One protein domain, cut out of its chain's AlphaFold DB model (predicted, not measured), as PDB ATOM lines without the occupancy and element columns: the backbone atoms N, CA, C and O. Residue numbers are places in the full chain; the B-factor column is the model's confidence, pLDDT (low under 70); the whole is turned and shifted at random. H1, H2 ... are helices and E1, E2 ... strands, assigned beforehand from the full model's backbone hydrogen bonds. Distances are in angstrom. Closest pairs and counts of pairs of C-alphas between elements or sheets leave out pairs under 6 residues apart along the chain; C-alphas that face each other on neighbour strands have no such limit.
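This is residues 4 to 135 of the 136 residues of an uncharacterized protein of Rhodnius prolixus (UniProt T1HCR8). A twisted sheet of five strands, E3, E2, E6, E4 and E5, makes the middle of a compact body, with H3 covering one face over E6 and E4 and H2 running along the edge strand E5; from this body an arm sticks out, residues 116 to 135, most of it the helix H4. Where the printed part begins, residues 4 to 5 pair antiparallel with residues 11 to 12 of E1, a small pairing separate from the five-stranded sheet. The printed part has 132 residues, with four named helices and six named strands in the order E1, E2, E3, H1, E4, H2, E5, H3, E6, H4, a mixed class of helices and strands. The sheet, in the order E3, E2, E6, E4, E5, is mixed: E3, E2 and E6 are antiparallel neighbours in turn, while E6, E4 and E5 are parallel. The whole is compact, with a radius of gyration of the C-alphas of 16.3 A, but elongated, spanning 56 by 31 by 22 A, and the arm makes the length.

Start in the sheet at C-alpha 104, at (-30.951, -20.090, -47.944), where E6 begins; it runs 13.0 A to residue 108. E4, residues 51 to 55, and E5, residues 81 to 85, are each 13.1 A long. E2 is residues 16 to 19, 9.9 A, and E3 residues 22 to 25, 10.3 A. E1, residues 11 to 13, measures 6.5 A; find C-alpha 11 at (-26.120, -32.648, -32.743). H3, residues 87 to 99, covers 18.1 A, H2, residues 63 to 76, 20.1 A, and the short H1, residues 41 to 44, 5.3 A. H4, residues 118 to 133, is the longest helix at 22.9 A and ends at C-alpha 133, (-37.970, -32.926, -11.900).

Look first at E6 and E4, parallel at 14 degrees, with N 55 and O 107 2.8 A apart, within hydrogen-bond range. E4 and E5 are parallel at 18 degrees, with N 52 and O 81 at 2.8 A. On the other side of E6, E2 is antiparallel at 167 degrees, with N 18 and O 106 at 2.8 A. E2 and E3 form a hairpin, antiparallel at 167 degrees, with N 19 and O 22 at 2.8 A. E4, H2 and E5 form a strand-helix-strand unit, two parallel neighbour strands with a helix between them in the chain, and its crossover is right-handed. Two split units, whose strands have others between them in the sheet, are E3, H1, E4 and E5, H3, E6, both right-handed. H3 is on the sheet at a height of 7.9 A, over E6 and E4, and runs along the strands, at 21 degrees to E4 on the local plane; its closest C-alphas to E4 are those of Gly 55 and Thr 87, 3.9 A. H2 is on the opposite face, over E5 at a height of 9.3 A, on a local plane fitted to just 6 C-alphas; the closest C-alphas are those of Val 70 and Val 82, 6.4 A. H1 only grazes the sheet, with residues 41 to 42, and is close to H2 but not clearly touching: the C-alphas of Pro 43 and Gln 76 are 6.4 A apart. E1 pairs with no named strand, though residues 4 to 5 pair antiparallel with its residues 11 to 12; E1 and E2 meet only through their link. H4 is not on the sheet. In H2, H3 and H4 every O i to N i+4 pair is within hydrogen-bond range; H1 is too short for such a pair.

The two C-alphas farthest apart are those of Arg 75 and Glu 135, 56.9 A. Without the residues that stand free, 116 to 135, the body has 112 residues and spans 36 by 31 by 21 A. The printed part has no cut, and the one long link, residues 26 to 40, joins E3 to H1. The mean pLDDT of the printed part is 89.2; look for values under 70 at residues 114 to 124, 131 to 132 and 134 to 135.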
ATOM      1  N   PHE A   4     -22.679 -28.313 -33.878       93.25
ATOM      2  CA  PHE A   4     -23.905 -27.526 -33.891       93.25
ATOM      3  C   PHE A   4     -25.082 -28.329 -33.357       93.25
ATOM      4  O   PHE A   4     -25.276 -29.492 -33.713       93.25
ATOM      5  N   ARG A   5     -25.907 -27.687 -32.529       92.56
ATOM      6  CA  ARG A   5     -27.198 -28.230 -32.106       92.56
ATOM      7  C   ARG A   5     -28.294 -27.666 -32.999       92.56
ATOM      8  O   ARG A   5     -28.422 -26.452 -33.122       92.56
ATOM      9  N   LEU A   6     -29.080 -28.552 -33.592       92.69
ATOM     10  CA  LEU A   6     -30.201 -28.194 -34.450       92.69
ATOM     11  C   LEU A   6     -31.501 -28.115 -33.636       92.69
ATOM     12  O   LEU A   6     -31.612 -28.678 -32.544       92.69
ATOM     13  N   ASN A   7     -32.505 -27.426 -34.177       87.75
ATOM     14  CA  ASN A   7     -33.804 -27.225 -33.521       87.75
ATOM     15  C   ASN A   7     -34.592 -28.528 -33.285       87.75
ATOM     16  O   ASN A   7     -35.416 -28.586 -32.380       87.75
ATOM     17  N   ASN A   8     -34.309 -29.582 -34.051       85.50
ATOM     18  CA  ASN A   8     -34.898 -30.914 -33.905       85.50
ATOM     19  C   ASN A   8     -34.193 -31.789 -32.847       85.50
ATOM     20  O   ASN A   8     -34.494 -32.973 -32.726       85.50
ATOM     21  N   GLY A   9     -33.226 -31.233 -32.113       86.44
ATOM     22  CA  GLY A   9     -32.469 -31.938 -31.079       86.44
ATOM     23  C   GLY A   9     -31.237 -32.698 -31.578       86.44
ATOM     24  O   GLY A   9     -30.451 -33.153 -30.746       86.44
ATOM     25  N   MET A  10     -31.010 -32.796 -32.894       89.81
ATOM     26  CA  MET A  10     -29.798 -33.413 -33.439       89.81
ATOM     27  C   MET A  10     -28.552 -32.580 -33.120       89.81
ATOM     28  O   MET A  10     -28.587 -31.346 -33.119       89.81
ATOM     29  N   PHE A  11     -27.432 -33.267 -32.898       91.81
ATOM     30  CA  PHE A  11     -26.120 -32.648 -32.743       91.81
ATOM     31  C   PHE A  11     -25.200 -33.094 -33.879       91.81
ATOM     32  O   PHE A  11     -24.953 -34.287 -34.051       91.81
ATOM     33  N   VAL A  12     -24.711 -32.132 -34.657       93.56
ATOM     34  CA  VAL A  12     -23.822 -32.363 -35.798       93.56
ATOM     35  C   VAL A  12     -22.410 -31.991 -35.389       93.56
ATOM     36  O   VAL A  12     -22.158 -30.862 -34.975       93.56
ATOM     37  N   ILE A  13     -21.492 -32.947 -35.484       93.38
ATOM     38  CA  ILE A  13     -20.087 -32.759 -35.126       93.38
ATOM     39  C   ILE A  13     -19.315 -32.275 -36.356       93.38
ATOM     40  O   ILE A  13     -19.422 -32.876 -37.423       93.38
ATOM     41  N   GLY A  14     -18.493 -31.237 -36.180       94.75
ATOM     42  CA  GLY A  14     -17.633 -30.707 -37.237       94.75
ATOM     43  C   GLY A  14     -18.343 -29.774 -38.230       94.75
ATOM     44  O   GLY A  14     -19.476 -29.346 -37.988       94.75
ATOM     45  N   PRO A  15     -17.653 -29.402 -39.323       97.06
ATOM     46  CA  PRO A  15     -18.192 -28.494 -40.328       97.06
ATOM     47  C   PRO A  15     -19.364 -29.083 -41.106       97.06
ATOM     48  O   PRO A  15     -19.420 -30.280 -41.406       97.06
ATOM     49  N   MET A  16     -20.313 -28.216 -41.448       97.38
ATOM     50  CA  MET A  16     -21.541 -28.616 -42.123       97.38
ATOM     51  C   MET A  16     -22.018 -27.578 -43.133       97.38
ATOM     52  O   MET A  16     -21.808 -26.379 -42.956       97.38
ATOM     53  N   ILE A  17     -22.725 -28.049 -44.158       98.06
ATOM     54  CA  ILE A  17     -23.598 -27.218 -44.984       98.06
ATOM     55  C   ILE A  17     -25.039 -27.524 -44.579       98.06
ATOM     56  O   ILE A  17     -25.463 -28.679 -44.605       98.06
ATOM     57  N   ILE A  18     -25.795 -26.497 -44.209       97.50
ATOM     58  CA  ILE A  18     -27.181 -26.611 -43.765       97.50
ATOM     59  C   ILE A  18     -28.132 -25.858 -44.698       97.50
ATOM     60  O   ILE A  18     -27.860 -24.742 -45.139       97.50
ATOM     61  N   PHE A  19     -29.262 -26.499 -44.965       96.19
ATOM     62  CA  PHE A  19     -30.440 -25.997 -45.662       96.19
ATOM     63  C   PHE A  19     -31.655 -26.147 -44.739       96.19
ATOM     64  O   PHE A  19     -31.615 -26.980 -43.828       96.19
ATOM     65  N   PRO A  20     -32.784 -25.461 -45.005       93.50
ATOM     66  CA  PRO A  20     -33.966 -25.524 -44.142       93.50
ATOM     67  C   PRO A  20     -34.471 -26.940 -43.825       93.50
ATOM     68  O   PRO A  20     -35.092 -27.153 -42.789       93.50
ATOM     69  N   LYS A  21     -34.215 -27.910 -44.712       90.88
ATOM     70  CA  LYS A  21     -34.685 -29.299 -44.582       90.88
ATOM     71  C   LYS A  21     -33.573 -30.350 -44.562       90.88
ATOM     72  O   LYS A  21     -33.873 -31.523 -44.369       90.88
ATOM     73  N   THR A  22     -32.317 -29.958 -44.772       93.50
ATOM     74  CA  THR A  22     -31.223 -30.908 -45.014       93.50
ATOM     75  C   THR A  22     -29.934 -30.405 -44.391       93.50
ATOM     76  O   THR A  22     -29.623 -29.223 -44.485       93.50
ATOM     77  N   VAL A  23     -29.150 -31.311 -43.811       95.88
ATOM     78  CA  VAL A  23     -27.790 -31.026 -43.344       95.88
ATOM     79  C   VAL A  23     -26.827 -31.985 -44.028       95.88
ATOM     80  O   VAL A  23     -27.103 -33.179 -44.125       95.88
ATOM     81  N   LEU A  24     -25.703 -31.461 -44.502       96.50
ATOM     82  CA  LEU A  24     -24.625 -32.204 -45.136       96.50
ATOM     83  C   LEU A  24     -23.342 -32.007 -44.330       96.50
ATOM     84  O   LEU A  24     -23.032 -30.889 -43.920       96.50
ATOM     85  N   SER A  25     -22.575 -33.079 -44.137       95.75
ATOM     86  CA  SER A  25     -21.207 -32.951 -43.627       95.75
ATOM     87  C   SER A  25     -20.345 -32.237 -44.666       95.75
ATOM     88  O   SER A  25     -20.447 -32.517 -45.863       95.75
ATOM     89  N   TRP A  26     -19.520 -31.296 -44.211       97.44
ATOM     90  CA  TRP A  26     -18.673 -30.494 -45.079       97.44
ATOM     91  C   TRP A  26     -17.203 -30.817 -44.837       97.44
ATOM     92  O   TRP A  26     -16.700 -30.670 -43.728       97.44
ATOM     93  N   ASN A  27     -16.518 -31.276 -45.883       95.50
ATOM     94  CA  ASN A  27     -15.137 -31.738 -45.789       95.50
ATOM     95  C   ASN A  27     -14.141 -30.570 -45.872       95.50
ATOM     96  O   ASN A  27     -13.522 -30.347 -46.912       95.50
ATOM     97  N   VAL A  28     -14.038 -29.818 -44.781       95.38
ATOM     98  CA  VAL A  28     -13.044 -28.762 -44.552       95.38
ATOM     99  C   VAL A  28     -12.506 -28.911 -43.131       95.38
ATOM    100  O   VAL A  28     -13.264 -29.263 -42.231       95.38
ATOM    101  N   GLU A  29     -11.220 -28.663 -42.900       91.94
ATOM    102  CA  GLU A  29     -10.643 -28.646 -41.550       91.94
ATOM    103  C   GLU A  29     -10.705 -27.235 -40.950       91.94
ATOM    104  O   GLU A  29     -10.956 -27.056 -39.757       91.94
ATOM    105  N   GLY A  30     -10.545 -26.213 -41.796       90.62
ATOM    106  CA  GLY A  30     -10.606 -24.813 -41.392       90.62
ATOM    107  C   GLY A  30     -10.940 -23.852 -42.531       90.62
ATOM    108  O   GLY A  30     -11.213 -24.234 -43.665       90.62
ATOM    109  N   ASP A  31     -10.882 -22.557 -42.228       91.25
ATOM    110  CA  ASP A  31     -11.136 -21.458 -43.167       91.25
ATOM    111  C   ASP A  31     -10.195 -21.457 -44.386       91.25
ATOM    112  O   ASP A  31     -10.554 -21.002 -45.478       91.25
ATOM    113  N   HIS A  32      -8.992 -22.011 -44.228       92.19
ATOM    114  CA  HIS A  32      -8.022 -22.172 -45.306       92.19
ATOM    115  C   HIS A  32      -8.479 -23.176 -46.385       92.19
ATOM    116  O   HIS A  32      -8.152 -22.973 -47.555       92.19
ATOM    117  N   ASP A  33      -9.338 -24.143 -46.053       95.62
ATOM    118  CA  ASP A  33      -9.882 -25.129 -47.003       95.62
ATOM    119  C   ASP A  33     -11.133 -24.642 -47.747       95.62
ATOM    120  O   ASP A  33     -11.638 -25.301 -48.664       95.62
ATOM    121  N   ILE A  34     -11.654 -23.469 -47.381       96.12
ATOM    122  CA  ILE A  34     -12.801 -22.878 -48.065       96.12
ATOM    123  C   ILE A  34     -12.340 -22.320 -49.419       96.12
ATOM    124  O   ILE A  34     -11.490 -21.428 -49.478       96.12
ATOM    125  N   ASN A  35     -12.890 -22.874 -50.502       95.75
ATOM    126  CA  ASN A  35     -12.630 -22.520 -51.899       95.75
ATOM    127  C   ASN A  35     -13.813 -22.970 -52.790       95.75
ATOM    128  O   ASN A  35     -14.800 -23.529 -52.309       95.75
ATOM    129  N   GLU A  36     -13.733 -22.752 -54.103       95.00
ATOM    130  CA  GLU A  36     -14.811 -23.084 -55.043       95.00
ATOM    131  C   GLU A  36     -15.108 -24.585 -55.101       95.00
ATOM    132  O   GLU A  36     -16.258 -24.973 -55.303       95.00
ATOM    133  N   LYS A  37     -14.096 -25.443 -54.918       95.81
ATOM    134  CA  LYS A  37     -14.285 -26.900 -54.941       95.81
ATOM    135  C   LYS A  37     -15.020 -27.375 -53.696       95.81
ATOM    136  O   LYS A  37     -15.920 -28.201 -53.814       95.81
ATOM    137  N   SER A  38     -14.683 -26.837 -52.521       97.12
ATOM    138  CA  SER A  38     -15.389 -27.189 -51.284       97.12
ATOM    139  C   SER A  38     -16.826 -26.656 -51.251       97.12
ATOM    140  O   SER A  38     -17.648 -27.199 -50.516       97.12
ATOM    141  N   LEU A  39     -17.171 -25.678 -52.097       97.00
ATOM    142  CA  LEU A  39     -18.525 -25.129 -52.255       97.00
ATOM    143  C   LEU A  39     -19.192 -25.482 -53.596       97.00
ATOM    144  O   LEU A  39     -20.206 -24.884 -53.948       97.00
ATOM    145  N   VAL A  40     -18.679 -26.475 -54.330       94.94
ATOM    146  CA  VAL A  40     -19.124 -26.802 -55.701       94.94
ATOM    147  C   VAL A  40     -20.615 -27.135 -55.809       94.94
ATOM    148  O   VAL A  40     -21.218 -26.932 -56.860       94.94
ATOM    149  N   LEU A  41     -21.236 -27.608 -54.724       94.38
ATOM    150  CA  LEU A  41     -22.671 -27.884 -54.680       94.38
ATOM    151  C   LEU A  41     -23.506 -26.611 -54.843       94.38
ATOM    152  O   LEU A  41     -24.512 -26.641 -55.542       94.38
ATOM    153  N   ILE A  42     -23.098 -25.505 -54.215       95.50
ATOM    154  CA  ILE A  42     -23.868 -24.256 -54.133       95.50
ATOM    155  C   ILE A  42     -24.328 -23.761 -55.507       95.50
ATOM    156  O   ILE A  42     -25.526 -23.525 -55.670       95.50
ATOM    157  N   PRO A  43     -23.446 -23.616 -56.516       93.19
ATOM    158  CA  PRO A  43     -23.895 -23.181 -57.822       93.19
ATOM    159  C   PRO A  43     -24.834 -24.198 -58.492       93.19
ATOM    160  O   PRO A  43     -25.623 -23.827 -59.347       93.19
ATOM    161  N   LEU A  44     -24.801 -25.481 -58.149       93.31
ATOM    162  CA  LEU A  44     -25.584 -26.511 -58.840       93.31
ATOM    163  C   LEU A  44     -27.029 -26.645 -58.334       93.31
ATOM    164  O   LEU A  44     -27.802 -27.386 -58.935       93.31
ATOM    165  N   LEU A  45     -27.394 -25.951 -57.255       92.88
ATOM    166  CA  LEU A  45     -28.707 -26.075 -56.624       92.88
ATOM    167  C   LEU A  45     -29.827 -25.426 -57.444       92.88
ATOM    168  O   LEU A  45     -29.688 -24.304 -57.931       92.88
ATOM    169  N   GLU A  46     -30.965 -26.118 -57.494       91.38
ATOM    170  CA  GLU A  46     -32.250 -25.579 -57.931       91.38
ATOM    171  C   GLU A  46     -33.335 -25.933 -56.889       91.38
ATOM    172  O   GLU A  46     -33.388 -27.083 -56.440       91.38
ATOM    173  N   PRO A  47     -34.201 -24.982 -56.486       90.19
ATOM    174  CA  PRO A  47     -34.194 -23.571 -56.880       90.19
ATOM    175  C   PRO A  47     -32.951 -22.830 -56.362       90.19
ATOM    176  O   PRO A  47     -32.313 -23.246 -55.393       90.19
ATOM    177  N   ARG A  48     -32.595 -21.733 -57.036       91.75
ATOM    178  CA  ARG A  48     -31.432 -20.911 -56.672       91.75
ATOM    179  C   ARG A  48     -31.543 -20.379 -55.248       91.75
ATOM    180  O   ARG A  48     -32.620 -19.991 -54.806       91.75
ATOM    181  N   LEU A  49     -30.400 -20.294 -54.572       94.62
ATOM    182  CA  LEU A  49     -30.315 -19.633 -53.276       94.62
ATOM    183  C   LEU A  49     -30.442 -18.116 -53.439       94.62
ATOM    184  O   LEU A  49     -29.744 -17.510 -54.253       94.62
ATOM    185  N   ASP A  50     -31.268 -17.513 -52.595       93.50
ATOM    186  CA  ASP A  50     -31.323 -16.069 -52.395       93.50
ATOM    187  C   ASP A  50     -30.052 -15.564 -51.703       93.50
ATOM    188  O   ASP A  50     -29.592 -14.448 -51.963       93.50
ATOM    189  N   ILE A  51     -29.502 -16.381 -50.797       96.19
ATOM    190  CA  ILE A  51     -28.306 -16.077 -50.015       96.19
ATOM    191  C   ILE A  51     -27.592 -17.353 -49.549       96.19
ATOM    192  O   ILE A  51     -28.211 -18.316 -49.092       96.19
ATOM    193  N   LEU A  52     -26.265 -17.338 -49.649       98.06
ATOM    194  CA  LEU A  52     -25.352 -18.251 -48.971       98.06
ATOM    195  C   LEU A  52     -24.685 -17.507 -47.810       98.06
ATOM    196  O   LEU A  52     -24.118 -16.435 -48.005       98.06
ATOM    197  N   VAL A  53     -24.680 -18.100 -46.621       98.38
ATOM    198  CA  VAL A  53     -23.944 -17.568 -45.467       98.38
ATOM    199  C   VAL A  53     -22.762 -18.484 -45.150       98.38
ATOM    200  O   VAL A  53     -22.924 -19.695 -45.034       98.38
ATOM    201  N   ILE A  54     -21.559 -17.939 -45.008       98.19
ATOM    202  CA  ILE A  54     -20.344 -18.695 -44.697       98.19
ATOM    203  C   ILE A  54     -19.855 -18.299 -43.303       98.19
ATOM    204  O   ILE A  54     -19.546 -17.133 -43.052       98.19
ATOM    205  N   GLY A  55     -19.785 -19.283 -42.406       97.19
ATOM    206  CA  GLY A  55     -19.265 -19.172 -41.046       97.19
ATOM    207  C   GLY A  55     -17.856 -19.749 -40.945       97.19
ATOM    208  O   GLY A  55     -17.686 -20.962 -41.063       97.19
ATOM    209  N   TYR A  56     -16.845 -18.905 -40.721       94.44
ATOM    210  CA  TYR A  56     -15.428 -19.297 -40.834       94.44
ATOM    211  C   TYR A  56     -14.782 -19.858 -39.546       94.44
ATOM    212  O   TYR A  56     -13.582 -20.116 -39.527       94.44
ATOM    213  N   GLY A  57     -15.539 -20.056 -38.462       90.62
ATOM    214  CA  GLY A  57     -15.096 -20.767 -37.245       90.62
ATOM    215  C   GLY A  57     -14.046 -20.059 -36.376       90.62
ATOM    216  O   GLY A  57     -13.697 -20.550 -35.304       90.62
ATOM    217  N   LYS A  58     -13.544 -18.903 -36.809       86.94
ATOM    218  CA  LYS A  58     -12.520 -18.108 -36.117       86.94
ATOM    219  C   LYS A  58     -13.031 -16.703 -35.807       86.94
ATOM    220  O   LYS A  58     -14.099 -16.300 -36.261       86.94
ATOM    221  N   THR A  59     -12.245 -15.936 -35.057       80.69
ATOM    222  CA  THR A  59     -12.518 -14.512 -34.793       80.69
ATOM    223  C   THR A  59     -12.180 -13.644 -36.007       80.69
ATOM    224  O   THR A  59     -12.909 -12.711 -36.342       80.69
ATOM    225  N   THR A  60     -11.104 -13.988 -36.718       84.88
ATOM    226  CA  THR A  60     -10.601 -13.268 -37.897       84.88
ATOM    227  C   THR A  60     -10.552 -14.172 -39.125       84.88
ATOM    228  O   THR A  60     -10.638 -15.395 -39.015       84.88
ATOM    229  N   VAL A  61     -10.447 -13.554 -40.303       89.62
ATOM    230  CA  VAL A  61     -10.451 -14.235 -41.599       89.62
ATOM    231  C   VAL A  61      -9.542 -13.500 -42.585       89.62
ATOM    232  O   VAL A  61      -9.390 -12.279 -42.492       89.62
ATOM    233  N   ASP A  62      -8.970 -14.226 -43.540       92.94
ATOM    234  CA  ASP A  62      -8.277 -13.657 -44.699       92.94
ATOM    235  C   ASP A  62      -9.293 -13.003 -45.653       92.94
ATOM    236  O   ASP A  62      -9.917 -13.662 -46.486       92.94
ATOM    237  N   ARG A  63      -9.523 -11.696 -45.486       93.25
ATOM    238  CA  ARG A  63     -10.538 -10.963 -46.259       93.25
ATOM    239  C   ARG A  63     -10.294 -11.003 -47.773       93.25
ATOM    240  O   ARG A  63     -11.225 -11.411 -48.465       93.25
ATOM    241  N   PRO A  64      -9.089 -10.693 -48.293       95.81
ATOM    242  CA  PRO A  64      -8.806 -10.794 -49.725       95.81
ATOM    243  C   PRO A  64      -9.167 -12.153 -50.336       95.81
ATOM    244  O   PRO A  64      -9.814 -12.200 -51.383       95.81
ATOM    245  N   LYS A  65      -8.822 -13.258 -49.659       95.25
ATOM    246  CA  LYS A  65      -9.162 -14.611 -50.121       95.25
ATOM    247  C   LYS A  65     -10.674 -14.811 -50.254       95.25
ATOM    248  O   LYS A  65     -11.150 -15.376 -51.239       95.25
ATOM    249  N   PHE A  66     -11.442 -14.390 -49.251       95.50
ATOM    250  CA  PHE A  66     -12.893 -14.567 -49.272       95.50
ATOM    251  C   PHE A  66     -13.586 -13.631 -50.261       95.50
ATOM    252  O   PHE A  66     -14.571 -14.042 -50.873       95.50
ATOM    253  N   ASP A  67     -13.065 -12.424 -50.475       95.62
ATOM    254  CA  ASP A  67     -13.578 -11.518 -51.504       95.62
ATOM    255  C   ASP A  67     -13.419 -12.138 -52.902       95.62
ATOM    256  O   ASP A  67     -14.374 -12.156 -53.686       95.62
ATOM    257  N   GLU A  68     -12.260 -12.741 -53.192       96.75
ATOM    258  CA  GLU A  68     -12.029 -13.475 -54.442       96.75
ATOM    259  C   GLU A  68     -12.986 -14.668 -54.593       96.75
ATOM    260  O   GLU A  68     -13.645 -14.813 -55.630       96.75
ATOM    261  N   LEU A  69     -13.136 -15.481 -53.543       96.38
ATOM    262  CA  LEU A  69     -14.069 -16.610 -53.525       96.38
ATOM    263  C   LEU A  69     -15.507 -16.163 -53.825       96.38
ATOM    264  O   LEU A  69     -16.193 -16.765 -54.655       96.38
ATOM    265  N   VAL A  70     -15.970 -15.089 -53.181       96.00
ATOM    266  CA  VAL A  70     -17.310 -14.529 -53.399       96.00
ATOM    267  C   VAL A  70     -17.475 -14.073 -54.848       96.00
ATOM    268  O   VAL A  70     -18.500 -14.362 -55.473       96.00
ATOM    269  N   MET A  71     -16.470 -13.401 -55.417       95.44
ATOM    270  CA  MET A  71     -16.487 -13.009 -56.826       95.44
ATOM    271  C   MET A  71     -16.583 -14.225 -57.755       95.44
ATOM    272  O   MET A  71     -17.371 -14.208 -58.704       95.44
ATOM    273  N   ASN A  72     -15.832 -15.293 -57.480       95.75
ATOM    274  CA  ASN A  72     -15.837 -16.506 -58.296       95.75
ATOM    275  C   ASN A  72     -17.171 -17.260 -58.210       95.75
ATOM    276  O   ASN A  72     -17.716 -17.651 -59.244       95.75
ATOM    277  N   LEU A  73     -17.773 -17.366 -57.022       95.50
ATOM    278  CA  LEU A  73     -19.114 -17.939 -56.859       95.50
ATOM    279  C   LEU A  73     -20.176 -17.136 -57.626       95.50
ATOM    280  O   LEU A  73     -20.998 -17.717 -58.336       95.50
ATOM    281  N   ARG A  74     -20.118 -15.800 -57.572       93.94
ATOM    282  CA  ARG A  74     -21.027 -14.913 -58.325       93.94
ATOM    283  C   ARG A  74     -20.851 -15.018 -59.842       93.94
ATOM    284  O   ARG A  74     -21.819 -14.848 -60.585       93.94
ATOM    285  N   ARG A  75     -19.637 -15.314 -60.323       93.69
ATOM    286  CA  ARG A  75     -19.380 -15.613 -61.746       93.69
ATOM    287  C   ARG A  75     -20.021 -16.936 -62.165       93.69
ATOM    288  O   ARG A  75     -20.596 -17.008 -63.247       93.69
ATOM    289  N   GLN A  76     -19.953 -17.959 -61.312       92.38
ATOM    290  CA  GLN A  76     -20.556 -19.270 -61.575       92.38
ATOM    291  C   GLN A  76     -22.088 -19.243 -61.481       92.38
ATOM    292  O   GLN A  76     -22.762 -19.947 -62.244       92.38
ATOM    293  N   ARG A  77     -22.644 -18.412 -60.587       90.69
ATOM    294  CA  ARG A  77     -24.083 -18.145 -60.472       90.69
ATOM    295  C   ARG A  77     -24.397 -16.677 -60.241       90.69
ATOM    296  O   ARG A  77     -24.195 -16.125 -59.162       90.69
ATOM    297  N   LYS A  78     -24.987 -16.070 -61.274       85.81
ATOM    298  CA  LYS A  78     -25.488 -14.695 -61.225       85.81
ATOM    299  C   LYS A  78     -26.527 -14.538 -60.115       85.81
ATOM    300  O   LYS A  78     -27.384 -15.403 -59.950       85.81
ATOM    301  N   TYR A  79     -26.468 -13.394 -59.435       85.44
ATOM    302  CA  TYR A  79     -27.377 -12.986 -58.355       85.44
ATOM    303  C   TYR A  79     -27.287 -13.803 -57.057       85.44
ATOM    304  O   TYR A  79     -28.115 -13.609 -56.175       85.44
ATOM    305  N   LEU A  80     -26.272 -14.662 -56.897       93.06
ATOM    306  CA  LEU A  80     -26.003 -15.300 -55.611       93.06
ATOM    307  C   LEU A  80     -25.439 -14.270 -54.617       93.06
ATOM    308  O   LEU A  80     -24.311 -13.790 -54.774       93.06
ATOM    309  N   ASN A  81     -26.207 -13.956 -53.574       94.81
ATOM    310  CA  ASN A  81     -25.698 -13.180 -52.448       94.81
ATOM    311  C   ASN A  81     -24.882 -14.095 -51.537       94.81
ATOM    312  O   ASN A  81     -25.287 -15.223 -51.261       94.81
ATOM    313  N   VAL A  82     -23.726 -13.619 -51.085       96.94
ATOM    314  CA  VAL A  82     -22.837 -14.382 -50.205       96.94
ATOM    315  C   VAL A  82     -22.405 -13.478 -49.063       96.94
ATOM    316  O   VAL A  82     -21.878 -12.398 -49.325       96.94
ATOM    317  N   GLU A  83     -22.619 -13.933 -47.832       96.94
ATOM    318  CA  GLU A  83     -22.212 -13.262 -46.596       96.94
ATOM    319  C   GLU A  83     -21.133 -14.084 -45.890       96.94
ATOM    320  O   GLU A  83     -21.304 -15.285 -45.694       96.94
ATOM    321  N   VAL A  84     -20.029 -13.451 -45.487       97.00
ATOM    322  CA  VAL A  84     -18.902 -14.118 -44.811       97.00
ATOM    323  C   VAL A  84     -18.727 -13.536 -43.411       97.00
ATOM    324  O   VAL A  84     -18.225 -12.417 -43.238       97.00
ATOM    325  N   LEU A  85     -19.130 -14.309 -42.403       95.75
ATOM    326  CA  LEU A  85     -19.332 -13.857 -41.027       95.75
ATOM    327  C   LEU A  85     -18.673 -14.812 -40.013       95.75
ATOM    328  O   LEU A  85     -18.481 -15.992 -40.314       95.75
ATOM    329  N   PRO A  86     -18.361 -14.346 -38.787       94.00
ATOM    330  CA  PRO A  86     -18.099 -15.252 -37.671       94.00
ATOM    331  C   PRO A  86     -19.238 -16.268 -37.531       94.00
ATOM    332  O   PRO A  86     -20.401 -15.910 -37.726       94.00
ATOM    333  N   THR A  87     -18.924 -17.513 -37.170       95.06
ATOM    334  CA  THR A  87     -19.896 -18.622 -37.192       95.06
ATOM    335  C   THR A  87     -21.169 -18.347 -36.394       95.06
ATOM    336  O   THR A  87     -22.252 -18.673 -36.869       95.06
ATOM    337  N   GLU A  88     -21.073 -17.712 -35.226       92.00
ATOM    338  CA  GLU A  88     -22.251 -17.362 -34.419       92.00
ATOM    339  C   GLU A  88     -23.189 -16.407 -35.169       92.00
ATOM    340  O   GLU A  88     -24.388 -16.659 -35.284       92.00
ATOM    341  N   LYS A  89     -22.635 -15.350 -35.777       94.56
ATOM    342  CA  LYS A  89     -23.407 -14.406 -36.597       94.56
ATOM    343  C   LYS A  89     -23.967 -15.084 -37.843       94.56
ATOM    344  O   LYS A  89     -25.122 -14.857 -38.181       94.56
ATOM    345  N   ALA A  90     -23.177 -15.943 -38.488       97.19
ATOM    346  CA  ALA A  90     -23.609 -16.710 -39.649       97.19
ATOM    347  C   ALA A  90     -24.820 -17.603 -39.331       97.19
ATOM    348  O   ALA A  90     -25.790 -17.616 -40.088       97.19
ATOM    349  N   ALA A  91     -24.791 -18.305 -38.193       95.88
ATOM    350  CA  ALA A  91     -25.896 -19.141 -37.732       95.88
ATOM    351  C   ALA A  91     -27.158 -18.311 -37.444       95.88
ATOM    352  O   ALA A  91     -28.250 -18.689 -37.866       95.88
ATOM    353  N   THR A  92     -27.014 -17.150 -36.798       95.50
ATOM    354  CA  THR A  92     -28.133 -16.228 -36.549       95.50
ATOM    355  C   THR A  92     -28.744 -15.706 -37.849       95.50
ATOM    356  O   THR A  92     -29.963 -15.757 -38.011       95.50
ATOM    357  N   THR A  93     -27.921 -15.263 -38.807       97.38
ATOM    358  CA  THR A  93     -28.393 -14.812 -40.126       97.38
ATOM    359  C   THR A  93     -29.108 -15.934 -40.875       97.38
ATOM    360  O   THR A  93     -30.194 -15.712 -41.404       97.38
ATOM    361  N   TYR A  94     -28.543 -17.145 -40.879       97.88
ATOM    362  CA  TYR A  94     -29.183 -18.316 -41.473       97.88
ATOM    363  C   TYR A  94     -30.562 -18.578 -40.860       97.88
ATOM    364  O   TYR A  94     -31.536 -18.703 -41.596       97.88
ATOM    365  N   ASN A  95     -30.656 -18.614 -39.527       96.56
ATOM    366  CA  ASN A  95     -31.912 -18.877 -38.826       96.56
ATOM    367  C   ASN A  95     -32.982 -17.836 -39.167       96.56
ATOM    368  O   ASN A  95     -34.129 -18.203 -39.416       96.56
ATOM    369  N   PHE A  96     -32.604 -16.557 -39.215       96.62
ATOM    370  CA  PHE A  96     -33.511 -15.471 -39.573       96.62
ATOM    371  C   PHE A  96     -34.048 -15.631 -41.002       96.62
ATOM    372  O   PHE A  96     -35.257 -15.692 -41.204       96.62
ATOM    373  N   VAL A  97     -33.162 -15.789 -41.990       96.50
ATOM    374  CA  VAL A  97     -33.564 -15.920 -43.401       96.50
ATOM    375  C   VAL A  97     -34.352 -17.212 -43.648       96.50
ATOM    376  O   VAL A  97     -35.312 -17.220 -44.417       96.50
ATOM    377  N   ALA A  98     -33.977 -18.310 -42.988       95.75
ATOM    378  CA  ALA A  98     -34.708 -19.569 -43.082       95.75
ATOM    379  C   ALA A  98     -36.132 -19.434 -42.517       95.75
ATOM    380  O   ALA A  98     -37.069 -19.980 -43.098       95.75
ATOM    381  N   ALA A  99     -36.309 -18.680 -41.425       95.12
ATOM    382  CA  ALA A  99     -37.620 -18.397 -40.843       95.12
ATOM    383  C   ALA A  99     -38.507 -17.524 -41.752       95.12
ATOM    384  O   ALA A  99     -39.725 -17.677 -41.724       95.12
ATOM    385  N   GLU A 100     -37.921 -16.677 -42.607       95.56
ATOM    386  CA  GLU A 100     -38.653 -15.937 -43.653       95.56
ATOM    387  C   GLU A 100     -39.156 -16.838 -44.802       95.56
ATOM    388  O   GLU A 100     -39.883 -16.374 -45.678       95.56
ATOM    389  N   GLY A 101     -38.774 -18.121 -44.832       92.31
ATOM    390  CA  GLY A 101     -39.168 -19.060 -45.887       92.31
ATOM    391  C   GLY A 101     -38.403 -18.882 -47.203       92.31
ATOM    392  O   GLY A 101     -38.842 -19.377 -48.241       92.31
ATOM    393  N   ARG A 102     -37.266 -18.181 -47.169       93.06
ATOM    394  CA  ARG A 102     -36.411 -17.913 -48.332       93.06
ATOM    395  C   ARG A 102     -35.469 -19.076 -48.644       93.06
ATOM    396  O   ARG A 102     -35.178 -19.913 -47.785       93.06
ATOM    397  N   PHE A 103     -34.951 -19.123 -49.874       93.44
ATOM    398  CA  PHE A 103     -33.993 -20.157 -50.276       93.44
ATOM    399  C   PHE A 103     -32.599 -19.801 -49.758       93.44
ATOM    400  O   PHE A 103     -31.873 -19.021 -50.366       93.44
ATOM    401  N   VAL A 104     -32.222 -20.374 -48.618       96.88
ATOM    402  CA  VAL A 104     -30.951 -20.090 -47.944       96.88
ATOM    403  C   VAL A 104     -30.139 -21.355 -47.711       96.88
ATOM    404  O   VAL A 104     -30.685 -22.437 -47.494       96.88
ATOM    405  N   ALA A 105     -28.819 -21.203 -47.726       97.94
ATOM    406  CA  ALA A 105     -27.894 -22.197 -47.206       97.94
ATOM    407  C   ALA A 105     -26.861 -21.533 -46.299       97.94
ATOM    408  O   ALA A 105     -26.520 -20.363 -46.496       97.94
ATOM    409  N   ALA A 106     -26.320 -22.290 -45.351       98.31
ATOM    410  CA  ALA A 106     -25.142 -21.873 -44.608       98.31
ATOM    411  C   ALA A 106     -24.053 -22.945 -44.611       98.31
ATOM    412  O   ALA A 106     -24.333 -24.107 -44.344       98.31
ATOM    413  N   ALA A 107     -22.813 -22.549 -44.895       98.31
ATOM    414  CA  ALA A 107     -21.620 -23.383 -44.772       98.31
ATOM    415  C   ALA A 107     -20.860 -22.951 -43.513       98.31
ATOM    416  O   ALA A 107     -20.341 -21.837 -43.456       98.31
ATOM    417  N   LEU A 108     -20.853 -23.787 -42.477       97.94
ATOM    418  CA  LEU A 108     -20.442 -23.408 -41.127       97.94
ATOM    419  C   LEU A 108     -19.315 -24.308 -40.617       97.94
ATOM    420  O   LEU A 108     -19.463 -25.528 -40.561       97.94
ATOM    421  N   ILE A 109     -18.223 -23.689 -40.174       96.56
ATOM    422  CA  ILE A 109     -17.178 -24.323 -39.364       96.56
ATOM    423  C   ILE A 109     -17.493 -24.040 -37.888       96.56
ATOM    424  O   ILE A 109     -17.740 -22.876 -37.556       96.56
ATOM    425  N   PRO A 110     -17.504 -25.043 -36.987       93.94
ATOM    426  CA  PRO A 110     -17.729 -24.811 -35.564       93.94
ATOM    427  C   PRO A 110     -16.694 -23.829 -35.005       93.94
ATOM    428  O   PRO A 110     -15.526 -23.904 -35.393       93.94
ATOM    429  N   PRO A 111     -17.083 -22.917 -34.102       87.44
ATOM    430  CA  PRO A 111     -16.124 -22.016 -33.492       87.44
ATOM    431  C   PRO A 111     -15.121 -22.794 -32.627       87.44
ATOM    432  O   PRO A 111     -15.485 -23.765 -31.960       87.44
ATOM    433  N   LEU A 112     -13.858 -22.361 -32.638       77.19
ATOM    434  CA  LEU A 112     -12.808 -22.927 -31.775       77.19
ATOM    435  C   LEU A 112     -13.007 -22.551 -30.298       77.19
ATOM    436  O   LEU A 112     -12.653 -23.325 -29.412       77.19
ATOM    437  N   GLU A 113     -13.611 -21.391 -30.045       70.38
ATOM    438  CA  GLU A 113     -13.950 -20.881 -28.717       70.38
ATOM    439  C   GLU A 113     -15.431 -20.495 -28.699       70.38
ATOM    440  O   GLU A 113     -15.895 -19.781 -29.586       70.38
ATOM    441  N   ILE A 114     -16.178 -20.982 -27.707       65.88
ATOM    442  CA  ILE A 114     -17.582 -20.609 -27.505       65.88
ATOM    443  C   ILE A 114     -17.612 -19.542 -26.414       65.88
ATOM    444  O   ILE A 114     -17.219 -19.811 -25.276       65.88
ATOM    445  N   SER A 115     -18.089 -18.344 -26.747       61.91
ATOM    446  CA  SER A 115     -18.398 -17.328 -25.745       61.91
ATOM    447  C   SER A 115     -19.775 -17.666 -25.171       61.91
ATOM    448  O   SER A 115     -20.790 -17.496 -25.841       61.91
ATOM    449  N   TYR A 116     -19.822 -18.214 -23.955       59.66
ATOM    450  CA  TYR A 116     -21.096 -18.463 -23.281       59.66
ATOM    451  C   TYR A 116     -21.683 -17.128 -22.821       59.66
ATOM    452  O   TYR A 116     -21.169 -16.523 -21.876       59.66
ATOM    453  N   TYR A 117     -22.765 -16.679 -23.455       63.72
ATOM    454  CA  TYR A 117     -23.552 -15.571 -22.921       63.72
ATOM    455  C   TYR A 117     -24.309 -16.041 -21.666       63.72
ATOM    456  O   TYR A 117     -24.619 -17.226 -21.507       63.72
ATOM    457  N   GLU A 118     -24.609 -15.130 -20.734       55.31
ATOM    458  CA  GLU A 118     -25.312 -15.474 -19.483       55.31
ATOM    459  C   GLU A 118     -26.655 -16.183 -19.733       55.31
ATOM    460  O   GLU A 118     -27.024 -17.097 -18.990       55.31
ATOM    461  N   GLU A 119     -27.343 -15.827 -20.821       58.19
ATOM    462  CA  GLU A 119     -28.593 -16.451 -21.263       58.19
ATOM    463  C   GLU A 119     -28.416 -17.934 -21.633       58.19
ATOM    464  O   GLU A 119     -29.226 -18.769 -21.222       58.19
ATOM    465  N   ASP A 120     -27.322 -18.299 -22.311       65.88
ATOM    466  CA  ASP A 120     -27.024 -19.689 -22.684       65.88
ATOM    467  C   ASP A 120     -26.780 -20.559 -21.446       65.88
ATOM    468  O   ASP A 120     -27.218 -21.717 -21.363       65.88
ATOM    469  N   MET A 121     -26.104 -19.988 -20.444       63.88
ATOM    470  CA  MET A 121     -25.887 -20.644 -19.157       63.88
ATOM    471  C   MET A 121     -27.190 -20.794 -18.370       63.88
ATOM    472  O   MET A 121     -27.424 -21.854 -17.781       63.88
ATOM    473  N   ALA A 122     -28.042 -19.767 -18.358       65.19
ATOM    474  CA  ALA A 122     -29.334 -19.800 -17.678       65.19
ATOM    475  C   ALA A 122     -30.266 -20.860 -18.291       65.19
ATOM    476  O   ALA A 122     -30.798 -21.704 -17.565       65.19
ATOM    477  N   LEU A 123     -30.381 -20.899 -19.621       68.94
ATOM    478  CA  LEU A 123     -31.177 -21.889 -20.355       68.94
ATOM    479  C   LEU A 123     -30.662 -23.318 -20.146       68.94
ATOM    480  O   LEU A 123     -31.446 -24.244 -19.931       68.94
ATOM    481  N   SER A 124     -29.339 -23.503 -20.138       69.56
ATOM    482  CA  SER A 124     -28.718 -24.807 -19.871       69.56
ATOM    483  C   SER A 124     -28.952 -25.297 -18.437       69.56
ATOM    484  O   SER A 124     -29.066 -26.503 -18.205       69.56
ATOM    485  N   LYS A 125     -29.020 -24.382 -17.460       72.31
ATOM    486  CA  LYS A 125     -29.364 -24.701 -16.065       72.31
ATOM    487  C   LYS A 125     -30.847 -25.044 -15.914       72.31
ATOM    488  O   LYS A 125     -31.159 -26.024 -15.244       72.31
ATOM    489  N   LEU A 126     -31.737 -24.289 -16.562       74.19
ATOM    490  CA  LEU A 126     -33.186 -24.520 -16.538       74.19
ATOM    491  C   LEU A 126     -33.553 -25.884 -17.132       74.19
ATOM    492  O   LEU A 126     -34.172 -26.687 -16.439       74.19
ATOM    493  N   LYS A 127     -33.061 -26.206 -18.336       73.06
ATOM    494  CA  LYS A 127     -33.283 -27.524 -18.963       73.06
ATOM    495  C   LYS A 127     -32.816 -28.684 -18.090       73.06
ATOM    496  O   LYS A 127     -33.477 -29.711 -18.007       73.06
ATOM    497  N   ARG A 128     -31.665 -28.527 -17.433       70.50
ATOM    498  CA  ARG A 128     -31.125 -29.552 -16.533       70.50
ATOM    499  C   ARG A 128     -32.016 -29.748 -15.309       70.50
ATOM    500  O   ARG A 128     -32.191 -30.875 -14.875       70.50
ATOM    501  N   LYS A 129     -32.567 -28.662 -14.766       73.31
ATOM    502  CA  LYS A 129     -33.491 -28.712 -13.633       73.31
ATOM    503  C   LYS A 129     -34.802 -29.408 -14.010       73.31
ATOM    504  O   LYS A 129     -35.251 -30.238 -13.235       73.31
ATOM    505  N   GLU A 130     -35.350 -29.122 -15.192       76.50
ATOM    506  CA  GLU A 130     -36.558 -29.786 -15.706       76.50
ATOM    507  C   GLU A 130     -36.373 -31.301 -15.866       76.50
ATOM    508  O   GLU A 130     -37.250 -32.062 -15.473       76.50
ATOM    509  N   LEU A 131     -35.215 -31.744 -16.372       67.62
ATOM    510  CA  LEU A 131     -34.867 -33.167 -16.482       67.62
ATOM    511  C   LEU A 131     -34.910 -33.890 -15.127       67.62
ATOM    512  O   LEU A 131     -35.531 -34.940 -15.034       67.62
ATOM    513  N   TYR A 132     -34.319 -33.312 -14.076       69.75
ATOM    514  CA  TYR A 132     -34.340 -33.924 -12.740       69.75
ATOM    515  C   TYR A 132     -35.728 -33.930 -12.094       69.75
ATOM    516  O   TYR A 132     -36.015 -34.802 -11.291       69.75
ATOM    517  N   THR A 133     -36.597 -32.976 -12.434       71.25
ATOM    518  CA  THR A 133     -37.970 -32.926 -11.900       71.25
ATOM    519  C   THR A 133     -38.961 -33.830 -12.634       71.25
ATOM    520  O   THR A 133     -40.100 -33.930 -12.199       71.25
ATOM    521  N   LEU A 134     -38.570 -34.435 -13.760       61.50
ATOM    522  CA  LEU A 134     -39.393 -35.386 -14.522       61.50
ATOM    523  C   LEU A 134     -39.072 -36.854 -14.180       61.50
ATOM    524  O   LEU A 134     -39.731 -37.751 -14.701       61.50
ATOM    525  N   GLU A 135     -38.050 -37.092 -13.352       56.28
ATOM    526  CA  GLU A 135     -37.643 -38.421 -12.870       56.28
ATOM    527  C   GLU A 135     -38.258 -38.787 -11.498       56.28
ATOM    528  O   GLU A 135     -37.980 -39.875 -10.993       56.28
TER     529      GLU A 135